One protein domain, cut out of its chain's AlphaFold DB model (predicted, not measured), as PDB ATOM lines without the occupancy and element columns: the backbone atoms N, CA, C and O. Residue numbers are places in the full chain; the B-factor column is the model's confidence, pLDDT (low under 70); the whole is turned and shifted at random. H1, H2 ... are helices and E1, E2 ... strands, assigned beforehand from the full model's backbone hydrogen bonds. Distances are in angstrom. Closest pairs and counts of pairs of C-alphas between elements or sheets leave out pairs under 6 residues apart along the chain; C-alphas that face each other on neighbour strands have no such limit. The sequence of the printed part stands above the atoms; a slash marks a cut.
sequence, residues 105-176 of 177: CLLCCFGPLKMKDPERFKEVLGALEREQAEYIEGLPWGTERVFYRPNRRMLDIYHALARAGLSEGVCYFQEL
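AT A GLANCE: This is residues 105 to 176 of the 177 residues of an uncharacterized protein of Lachnospiraceae bacterium (UniProt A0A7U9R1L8). A small sheet of three strands is covered on one face by H4, and three short helices, H1 to H3, fold back and forth beyond one end of the strands. The 72 printed residues have four named helices and three named strands, in the order E1, H1, H2, H3, E2, H4, E3. The sheet runs E2, E1, E3, all antiparallel; the class is mixed, helices and strands. The whole is compact, with a radius of gyration of the C-alphas of 10.9 A and spans of 31 by 24 by 21 A.

IN THESE COORDINATES: E1, residues 105 to 108, begins at C-alpha 105 (33.786, 53.287, -2.839) and is 9.3 A long. H1 is residues 110 to 116, H2 118 to 126, 12.2 A, and H3 130 to 138, 11.8 A. E2 is residues 146 to 148. H4, residues 152 to 163, is 16.4 A long. E3, residues 171 to 175, 13.3 A, ends at C-alpha 175 (34.282, 57.958, -7.549).

HOW THE PARTS SIT: Inner strand E1 pairs with E3 through N 107 and O 172, 2.8 A, and with E2 through N 108 and O 146, 2.8 A. H4 is on the sheet, two layers, at a height of 9.4 A; its closest C-alphas to E3 are Tyr 158 and Cys 171, 6.2 A. E2, H4 and E3 form a split strand-helix-strand unit, two strands of one sheet that follow each other among the strands with a helix between them along the chain and E1 between them in the sheet; its crossover is right-handed. H1 and H2 touch as a helical hairpin, C-alphas of Lys 114 and Phe 121 5.3 A apart. H2 and H3, another, touch at Leu 125 and Ala 133, C-alphas 5.0 A apart. H3 is close to but not clearly touching H4, C-alphas of Gln 132 and Ile 157 6.6 A apart. Every O i to N i+4 pair is within hydrogen-bond range in H1, H2, H3 and H4.

THE WHOLE: The C-alphas farthest apart, Glu 119 and Leu 176, are 31.1 A apart. The printed part has no cut and no long link. Mean pLDDT of the printed part is 92.6; only residue 176 is under 70.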
ATOM      1  N   CYS A 105      33.977  54.697  -3.163       87.62
ATOM      2  CA  CYS A 105      33.786  53.287  -2.839       87.62
ATOM      3  C   CYS A 105      34.918  52.454  -3.420       87.62
ATOM      4  O   CYS A 105      35.548  52.840  -4.403       87.62
ATOM      5  N   LEU A 106      35.171  51.297  -2.817       91.19
ATOM      6  CA  LEU A 106      36.067  50.298  -3.383       91.19
ATOM      7  C   LEU A 106      35.250  49.344  -4.244       91.19
ATOM      8  O   LEU A 106      34.342  48.677  -3.749       91.19
ATOM      9  N   LEU A 107      35.570  49.259  -5.529       91.38
ATOM     10  CA  LEU A 107      35.013  48.238  -6.399       91.38
ATOM     11  C   LEU A 107      35.836  46.959  -6.260       91.38
ATOM     12  O   LEU A 107      37.031  46.946  -6.549       91.38
ATOM     13  N   CYS A 108      35.186  45.892  -5.806       94.06
ATOM     14  CA  CYS A 108      35.811  44.623  -5.460       94.06
ATOM     15  C   CYS A 108      35.394  43.527  -6.447       94.06
ATOM     16  O   CYS A 108      34.209  43.230  -6.604       94.06
ATOM     17  N   CYS A 109      36.378  42.883  -7.069       95.00
ATOM     18  CA  CYS A 109      36.198  41.859  -8.099       95.00
ATOM     19  C   CYS A 109      36.619  40.453  -7.637       95.00
ATOM     20  O   CYS A 109      36.857  39.585  -8.475       95.00
ATOM     21  N   PHE A 110      36.713  40.198  -6.327       95.75
ATOM     22  CA  PHE A 110      37.197  38.918  -5.784       95.75
ATOM     23  C   PHE A 110      36.391  37.703  -6.265       95.75
ATOM     24  O   PHE A 110      36.980  36.677  -6.591       95.75
ATOM     25  N   GLY A 111      35.064  37.826  -6.363       93.88
ATOM     26  CA  GLY A 111      34.185  36.774  -6.883       93.88
ATOM     27  C   GLY A 111      34.483  36.414  -8.345       93.88
ATOM     28  O   GLY A 111      34.897  35.283  -8.619       93.88
ATOM     29  N   PRO A 112      34.373  37.374  -9.285       93.81
ATOM     30  CA  PRO A 112      34.771  37.174 -10.678       93.81
ATOM     31  C   PRO A 112      36.208  36.663 -10.845       93.81
ATOM     32  O   PRO A 112      36.446  35.787 -11.676       93.81
ATOM     33  N   LEU A 113      37.157  37.191 -10.061       94.69
ATOM     34  CA  LEU A 113      38.563  36.786 -10.099       94.69
ATOM     35  C   LEU A 113      38.718  35.309  -9.729       94.69
ATOM     36  O   LEU A 113      39.296  34.554 -10.501       94.69
ATOM     37  N   LYS A 114      38.129  34.880  -8.606       95.00
ATOM     38  CA  LYS A 114      38.166  33.487  -8.138       95.00
ATOM     39  C   LYS A 114      37.643  32.496  -9.179       95.00
ATOM     40  O   LYS A 114      38.126  31.371  -9.239       95.00
ATOM     41  N   MET A 115      36.657  32.897  -9.981       91.88
ATOM     42  CA  MET A 115      36.079  32.049 -11.024       91.88
ATOM     43  C   MET A 115      36.903  32.027 -12.314       91.88
ATOM     44  O   MET A 115      37.037  30.974 -12.927       91.88
ATOM     45  N   LYS A 116      37.398  33.189 -12.758       94.94
ATOM     46  CA  LYS A 116      38.076  33.333 -14.056       94.94
ATOM     47  C   LYS A 116      39.552  32.963 -14.001       94.94
ATOM     48  O   LYS A 116      40.063  32.406 -14.965       94.94
ATOM     49  N   ASP A 117      40.219  33.297 -12.902       95.19
ATOM     50  CA  ASP A 117      41.654  33.100 -12.722       95.19
ATOM     51  C   ASP A 117      41.962  32.707 -11.261       95.19
ATOM     52  O   ASP A 117      42.339  33.546 -10.433       95.19
ATOM     53  N   PRO A 118      41.760  31.421 -10.908       95.31
ATOM     54  CA  PRO A 118      41.989  30.927  -9.553       95.31
ATOM     55  C   PRO A 118      43.448  31.038  -9.097       95.31
ATOM     56  O   PRO A 118      43.693  31.158  -7.898       95.31
ATOM     57  N   GLU A 119      44.415  30.997 -10.018       96.50
ATOM     58  CA  GLU A 119      45.837  31.118  -9.675       96.50
ATOM     59  C   GLU A 119      46.177  32.558  -9.296       96.50
ATOM     60  O   GLU A 119      46.749  32.788  -8.230       96.50
ATOM     61  N   ARG A 120      45.701  33.543 -10.067       95.50
ATOM     62  CA  ARG A 120      45.808  34.951  -9.668       95.50
ATOM     63  C   ARG A 120      45.031  35.248  -8.386       95.50
ATOM     64  O   ARG A 120      45.466  36.059  -7.574       95.50
ATOM     65  N   PHE A 121      43.897  34.585  -8.154       96.69
ATOM     66  CA  PHE A 121      43.184  34.698  -6.878       96.69
ATOM     67  C   PHE A 121      44.031  34.195  -5.697       96.69
ATOM     68  O   PHE A 121      44.076  34.856  -4.662       96.69
ATOM     69  N   LYS A 122      44.746  33.071  -5.847       96.88
ATOM     70  CA  LYS A 122      45.679  32.575  -4.819       96.88
ATOM     71  C   LYS A 122      46.844  33.534  -4.586       96.88
ATOM     72  O   LYS A 122      47.211  33.747  -3.437       96.88
ATOM     73  N   GLU A 123      47.394  34.127  -5.644       96.75
ATOM     74  CA  GLU A 123      48.443  35.147  -5.536       96.75
ATOM     75  C   GLU A 123      47.953  36.368  -4.742       96.75
ATOM     76  O   GLU A 123      48.608  36.799  -3.794       96.75
ATOM     77  N   VAL A 124      46.748  36.857  -5.059       97.00
ATOM     78  CA  VAL A 124      46.076  37.933  -4.314       97.00
ATOM     79  C   VAL A 124      45.938  37.574  -2.839       97.00
ATOM     80  O   VAL A 124      46.289  38.390  -1.993       97.00
ATOM     81  N   LEU A 125      45.471  36.367  -2.504       97.38
ATOM     82  CA  LEU A 125      45.372  35.929  -1.107       97.38
ATOM     83  C   LEU A 125      46.747  35.803  -0.433       97.38
ATOM     84  O   LEU A 125      46.868  36.117   0.747       97.38
ATOM     85  N   GLY A 126      47.779  35.383  -1.168       97.19
ATOM     86  CA  GLY A 126      49.148  35.250  -0.665       97.19
ATOM     87  C   GLY A 126      49.833  36.582  -0.347       97.19
ATOM     88  O   GLY A 126      50.747  36.611   0.475       97.19
ATOM     89  N   ALA A 127      49.384  37.683  -0.954       96.06
ATOM     90  CA  ALA A 127      49.876  39.032  -0.670       96.06
ATOM     91  C   ALA A 127      49.221  39.688   0.562       96.06
ATOM     92  O   ALA A 127      49.655  40.757   0.997       96.06
ATOM     93  N   LEU A 128      48.163  39.080   1.106       97.31
ATOM     94  CA  LEU A 128      47.403  39.599   2.239       97.31
ATOM     95  C   LEU A 128      47.862  38.974   3.559       97.31
ATOM     96  O   LEU A 128      48.374  37.855   3.609       97.31
ATOM     97  N   GLU A 129      47.617  39.677   4.664       96.44
ATOM     98  CA  GLU A 129      47.760  39.068   5.986       96.44
ATOM     99  C   GLU A 129      46.772  37.906   6.155       96.44
ATOM    100  O   GLU A 129      45.686  37.899   5.569       96.44
ATOM    101  N   ARG A 130      47.107  36.934   7.012       95.56
ATOM    102  CA  ARG A 130      46.303  35.711   7.194       95.56
ATOM    103  C   ARG A 130      44.821  36.006   7.447       95.56
ATOM    104  O   ARG A 130      43.961  35.358   6.863       95.56
ATOM    105  N   GLU A 131      44.520  36.986   8.296       94.88
ATOM    106  CA  GLU A 131      43.139  37.355   8.640       94.88
ATOM    107  C   GLU A 131      42.408  38.066   7.495       94.88
ATOM    108  O   GLU A 131      41.204  37.886   7.314       94.88
ATOM    109  N   GLN A 132      43.132  38.846   6.692       96.31
ATOM    110  CA  GLN A 132      42.601  39.510   5.505       96.31
ATOM    111  C   GLN A 132      42.266  38.487   4.416       96.31
ATOM    112  O   GLN A 132      41.164  38.515   3.868       96.31
ATOM    113  N   ALA A 133      43.182  37.552   4.147       97.00
ATOM    114  CA  ALA A 133      42.956  36.454   3.214       97.00
ATOM    115  C   ALA A 133      41.763  35.593   3.654       97.00
ATOM    116  O   ALA A 133      40.870  35.317   2.855       97.00
ATOM    117  N   GLU A 134      41.691  35.253   4.943       96.62
ATOM    118  CA  GLU A 134      40.586  34.493   5.534       96.62
ATOM    119  C   GLU A 134      39.240  35.234   5.427       96.62
ATOM    120  O   GLU A 134      38.205  34.617   5.166       96.62
ATOM    121  N   TYR A 135      39.237  36.563   5.579       96.81
ATOM    122  CA  TYR A 135      38.050  37.391   5.362       96.81
ATOM    123  C   TYR A 135      37.588  37.369   3.898       96.81
ATOM    124  O   TYR A 135      36.407  37.138   3.638       96.81
ATOM    125  N   ILE A 136      38.503  37.582   2.942       96.81
ATOM    126  CA  ILE A 136      38.175  37.554   1.511       96.81
ATOM    127  C   ILE A 136      37.695  36.158   1.103       96.81
ATOM    128  O   ILE A 136      36.655  36.028   0.467       96.81
ATOM    129  N   GLU A 137      38.397  35.098   1.488       95.88
ATOM    130  CA  GLU A 137      38.027  33.731   1.121       95.88
ATOM    131  C   GLU A 137      36.707  33.279   1.765       95.88
ATOM    132  O   GLU A 137      35.942  32.520   1.159       95.88
ATOM    133  N   GLY A 138      36.426  33.756   2.981       94.94
ATOM    134  CA  GLY A 138      35.259  33.352   3.755       94.94
ATOM    135  C   GLY A 138      33.928  33.883   3.228       94.94
ATOM    136  O   GLY A 138      32.890  33.284   3.523       94.94
ATOM    137  N   LEU A 139      33.934  34.966   2.442       95.69
ATOM    138  CA  LEU A 139      32.723  35.586   1.903       95.69
ATOM    139  C   LEU A 139      32.327  35.026   0.521       95.69
ATOM    140  O   LEU A 139      33.191  34.631  -0.260       95.69
ATOM    141  N   PRO A 140      31.024  35.017   0.173       93.12
ATOM    142  CA  PRO A 140      30.560  34.506  -1.119       93.12
ATOM    143  C   PRO A 140      31.028  35.306  -2.343       93.12
ATOM    144  O   PRO A 140      31.275  34.702  -3.382       93.12
ATOM    145  N   TRP A 141      31.095  36.642  -2.241       91.62
ATOM    146  CA  TRP A 141      31.350  37.633  -3.311       91.62
ATOM    147  C   TRP A 141      30.423  37.610  -4.541       91.62
ATOM    148  O   TRP A 141      30.185  38.662  -5.122       91.62
ATOM    149  N   GLY A 142      29.843  36.467  -4.909       89.00
ATOM    150  CA  GLY A 142      29.012  36.309  -6.102       89.00
ATOM    151  C   GLY A 142      29.826  36.231  -7.398       89.00
ATOM    152  O   GLY A 142      31.052  36.148  -7.387       89.00
ATOM    153  N   THR A 143      29.128  36.228  -8.534       88.12
ATOM    154  CA  THR A 143      29.726  36.165  -9.883       88.12
ATOM    155  C   THR A 143      30.046  37.542 -10.463       88.12
ATOM    156  O   THR A 143      30.650  37.644 -11.529       88.12
ATOM    157  N   GLU A 144      29.608  38.599  -9.785       88.94
ATOM    158  CA  GLU A 144      29.709  39.985 -10.221       88.94
ATOM    159  C   GLU A 144      30.625  40.775  -9.288       88.94
ATOM    160  O   GLU A 144      30.950  40.350  -8.178       88.94
ATOM    161  N   ARG A 145      31.075  41.936  -9.761       90.44
ATOM    162  CA  ARG A 145      31.784  42.902  -8.920       90.44
ATOM    163  C   ARG A 145      30.815  43.529  -7.920       90.44
ATOM    164  O   ARG A 145      29.648  43.727  -8.242       90.44
ATOM    165  N   VAL A 146      31.317  43.895  -6.748       91.44
ATOM    166  CA  VAL A 146      30.527  44.565  -5.707       91.44
ATOM    167  C   VAL A 146      31.189  45.870  -5.296       91.44
ATOM    168  O   VAL A 146      32.416  45.980  -5.289       91.44
ATOM    169  N   PHE A 147      30.382  46.860  -4.938       91.50
ATOM    170  CA  PHE A 147      30.857  48.071  -4.287       91.50
ATOM    171  C   PHE A 147      31.008  47.800  -2.796       91.50
ATOM    172  O   PHE A 147      30.175  47.131  -2.184       91.50
ATOM    173  N   TYR A 148      32.066  48.333  -2.208       92.19
ATOM    174  CA  TYR A 148      32.371  48.183  -0.799       92.19
ATOM    175  C   TYR A 148      32.617  49.565  -0.192       92.19
ATOM    176  O   TYR A 148      33.486  50.312  -0.657       92.19
ATOM    177  N   ARG A 149      31.863  49.905   0.858       91.00
ATOM    178  CA  ARG A 149      32.053  51.148   1.612       91.00
ATOM    179  C   ARG A 149      33.429  51.127   2.284       91.00
ATOM    180  O   ARG A 149      33.684  50.205   3.062       91.00
ATOM    181  N   PRO A 150      34.307  52.119   2.057       90.38
ATOM    182  CA  PRO A 150      35.628  52.116   2.663       90.38
ATOM    183  C   PRO A 150      35.535  52.020   4.185       90.38
ATOM    184  O   PRO A 150      34.885  52.824   4.849       90.38
ATOM    185  N   ASN A 151      36.200  51.013   4.736       90.62
ATOM    186  CA  ASN A 151      36.426  50.857   6.162       90.62
ATOM    187  C   ASN A 151      37.896  50.490   6.374       90.62
ATOM    188  O   ASN A 151      38.603  50.163   5.420       90.62
ATOM    189  N   ARG A 152      38.356  50.529   7.627       92.00
ATOM    190  CA  ARG A 152      39.758  50.248   7.962       92.00
ATOM    191  C   ARG A 152      40.257  48.939   7.334       92.00
ATOM    192  O   ARG A 152      41.252  48.953   6.626       92.00
ATOM    193  N   ARG A 153      39.507  47.843   7.499       94.38
ATOM    194  CA  ARG A 153      39.857  46.522   6.949       94.38
ATOM    195  C   ARG A 153      40.051  46.544   5.433       94.38
ATOM    196  O   ARG A 153      41.056  46.041   4.943       94.38
ATOM    197  N   MET A 154      39.080  47.063   4.687       94.56
ATOM    198  CA  MET A 154      39.141  47.034   3.225       94.56
ATOM    199  C   MET A 154      40.153  48.024   2.656       94.56
ATOM    200  O   MET A 154      40.728  47.748   1.605       94.56
ATOM    201  N   LEU A 155      40.429  49.121   3.363       94.50
ATOM    202  CA  LEU A 155      41.536  50.018   3.038       94.50
ATOM    203  C   LEU A 155      42.890  49.333   3.254       94.50
ATOM    204  O   LEU A 155      43.744  49.397   2.373       94.50
ATOM    205  N   ASP A 156      43.068  48.621   4.367       95.69
ATOM    206  CA  ASP A 156      44.300  47.872   4.645       95.69
ATOM    207  C   ASP A 156      44.544  46.787   3.578       95.69
ATOM    208  O   ASP A 156      45.659  46.665   3.065       95.69
ATOM    209  N   ILE A 157      43.487  46.069   3.172       96.25
ATOM    210  CA  ILE A 157      43.517  45.099   2.063       96.25
ATOM    211  C   ILE A 157      43.902  45.786   0.752       96.25
ATOM    212  O   ILE A 157      44.812  45.334   0.062       96.25
ATOM    213  N   TYR A 158      43.243  46.893   0.407       95.31
ATOM    214  CA  TYR A 158      43.556  47.653  -0.800       95.31
ATOM    215  C   TYR A 158      45.028  48.089  -0.828       95.31
ATOM    216  O   TYR A 158      45.716  47.872  -1.823       95.31
ATOM    217  N   HIS A 159      45.539  48.651   0.269       94.81
ATOM    218  CA  HIS A 159      46.926  49.100   0.354       94.81
ATOM    219  C   HIS A 159      47.928  47.944   0.288       94.81
ATOM    220  O   HIS A 159      48.987  48.105  -0.320       94.81
ATOM    221  N   ALA A 160      47.612  46.784   0.873       95.38
ATOM    222  CA  ALA A 160      48.437  45.586   0.738       95.38
ATOM    223  C   ALA A 160      48.539  45.142  -0.731       95.38
ATOM    224  O   ALA A 160      49.647  44.972  -1.242       95.38
ATOM    225  N   LEU A 161      47.407  45.071  -1.439       94.50
ATOM    226  CA  LEU A 161      47.383  44.724  -2.862       94.50
ATOM    227  C   LEU A 161      48.081  45.770  -3.733       94.50
ATOM    228  O   LEU A 161      48.799  45.407  -4.659       94.50
ATOM    229  N   ALA A 162      47.916  47.059  -3.434       92.50
ATOM    230  CA  ALA A 162      48.572  48.134  -4.172       92.50
ATOM    231  C   ALA A 162      50.101  48.072  -4.031       92.50
ATOM    232  O   ALA A 162      50.810  48.187  -5.027       92.50
ATOM    233  N   ARG A 163      50.620  47.819  -2.818       93.88
ATOM    234  CA  ARG A 163      52.066  47.624  -2.592       93.88
ATOM    235  C   ARG A 163      52.619  46.407  -3.331       93.88
ATOM    236  O   ARG A 163      53.767  46.442  -3.757       93.88
ATOM    237  N   ALA A 164      51.811  45.361  -3.485       94.75
ATOM    238  CA  ALA A 164      52.166  44.164  -4.241       94.75
ATOM    239  C   ALA A 164      51.975  44.315  -5.765       94.75
ATOM    240  O   ALA A 164      52.326  43.405  -6.506       94.75
ATOM    241  N   GLY A 165      51.410  45.429  -6.252       92.44
ATOM    242  CA  GLY A 165      51.082  45.612  -7.672       92.44
ATOM    243  C   GLY A 165      49.879  44.786  -8.155       92.44
ATOM    244  O   GLY A 165      49.687  44.625  -9.355       92.44
ATOM    245  N   LEU A 166      49.053  44.273  -7.238       93.00
ATOM    246  CA  LEU A 166      47.945  43.348  -7.519       93.00
ATOM    247  C   LEU A 166      46.555  43.998  -7.447       93.00
ATOM    248  O   LEU A 166      45.549  43.327  -7.667       93.00
ATOM    249  N   SER A 167      46.461  45.292  -7.128       87.56
ATOM    250  CA  SER A 167      45.173  45.984  -6.974       87.56
ATOM    251  C   SER A 167      44.406  46.149  -8.292       87.56
ATOM    252  O   SER A 167      43.172  46.176  -8.292       87.56
ATOM    253  N   GLU A 168      45.111  46.258  -9.422       85.75
ATOM    254  CA  GLU A 168      44.504  46.527 -10.726       85.75
ATOM    255  C   GLU A 168      43.526  45.418 -11.146       85.75
ATOM    256  O   GLU A 168      43.875  44.239 -11.227       85.75
ATOM    257  N   GLY A 169      42.272  45.802 -11.403       83.88
ATOM    258  CA  GLY A 169      41.196  44.875 -11.763       83.88
ATOM    259  C   GLY A 169      40.665  44.015 -10.607       83.88
ATOM    260  O   GLY A 169      39.681  43.303 -10.806       83.88
ATOM    261  N   VAL A 170      41.260  44.099  -9.411       91.00
ATOM    262  CA  VAL A 170      40.888  43.306  -8.228       91.00
ATOM    263  C   VAL A 170      40.144  44.151  -7.199       91.00
ATOM    264  O   VAL A 170      39.043  43.786  -6.788       91.00
ATOM    265  N   CYS A 171      40.736  45.273  -6.790       91.31
ATOM    266  CA  CYS A 171      40.182  46.183  -5.791       91.31
ATOM    267  C   CYS A 171      40.689  47.601  -6.067       91.31
ATOM    268  O   CYS A 171      41.891  47.853  -5.980       91.31
ATOM    269  N   TYR A 172      39.797  48.525  -6.420       89.25
ATOM    270  CA  TYR A 172      40.173  49.895  -6.778       89.25
ATOM    271  C   TYR A 172      39.106  50.913  -6.387       89.25
ATOM    272  O   TYR A 172      37.932  50.577  -6.251       89.25
ATOM    273  N   PHE A 173      39.520  52.167  -6.209       87.00
ATOM    274  CA  PHE A 173      38.598  53.255  -5.905       87.00
ATOM    275  C   PHE A 173      37.758  53.635  -7.123       87.00
ATOM    276  O   PHE A 173      38.279  53.826  -8.220       87.00
ATOM    277  N   GLN A 174      36.463  53.800  -6.889       81.69
ATOM    278  CA  GLN A 174      35.500  54.358  -7.820       81.69
ATOM    279  C   GLN A 174      34.920  55.628  -7.191       81.69
ATOM    280  O   GLN A 174      34.384  55.590  -6.079       81.69
ATOM    281  N   GLU A 175      35.024  56.750  -7.904       72.50
ATOM    282  CA  GLU A 175      34.282  57.958  -7.549       72.50
ATOM    283  C   GLU A 175      32.798  57.735  -7.842       72.50
ATOM    284  O   GLU A 175      32.419  57.357  -8.956       72.50
ATOM    285  N   LEU A 176      31.971  57.970  -6.828       63.44
ATOM    286  CA  LEU A 176      30.533  58.063  -6.976       63.44
ATOM    287  C   LEU A 176      30.209  59.483  -7.468       63.44
ATOM    288  O   LEU A 176      30.603  60.460  -6.829       63.44
TER     289      LEU A 176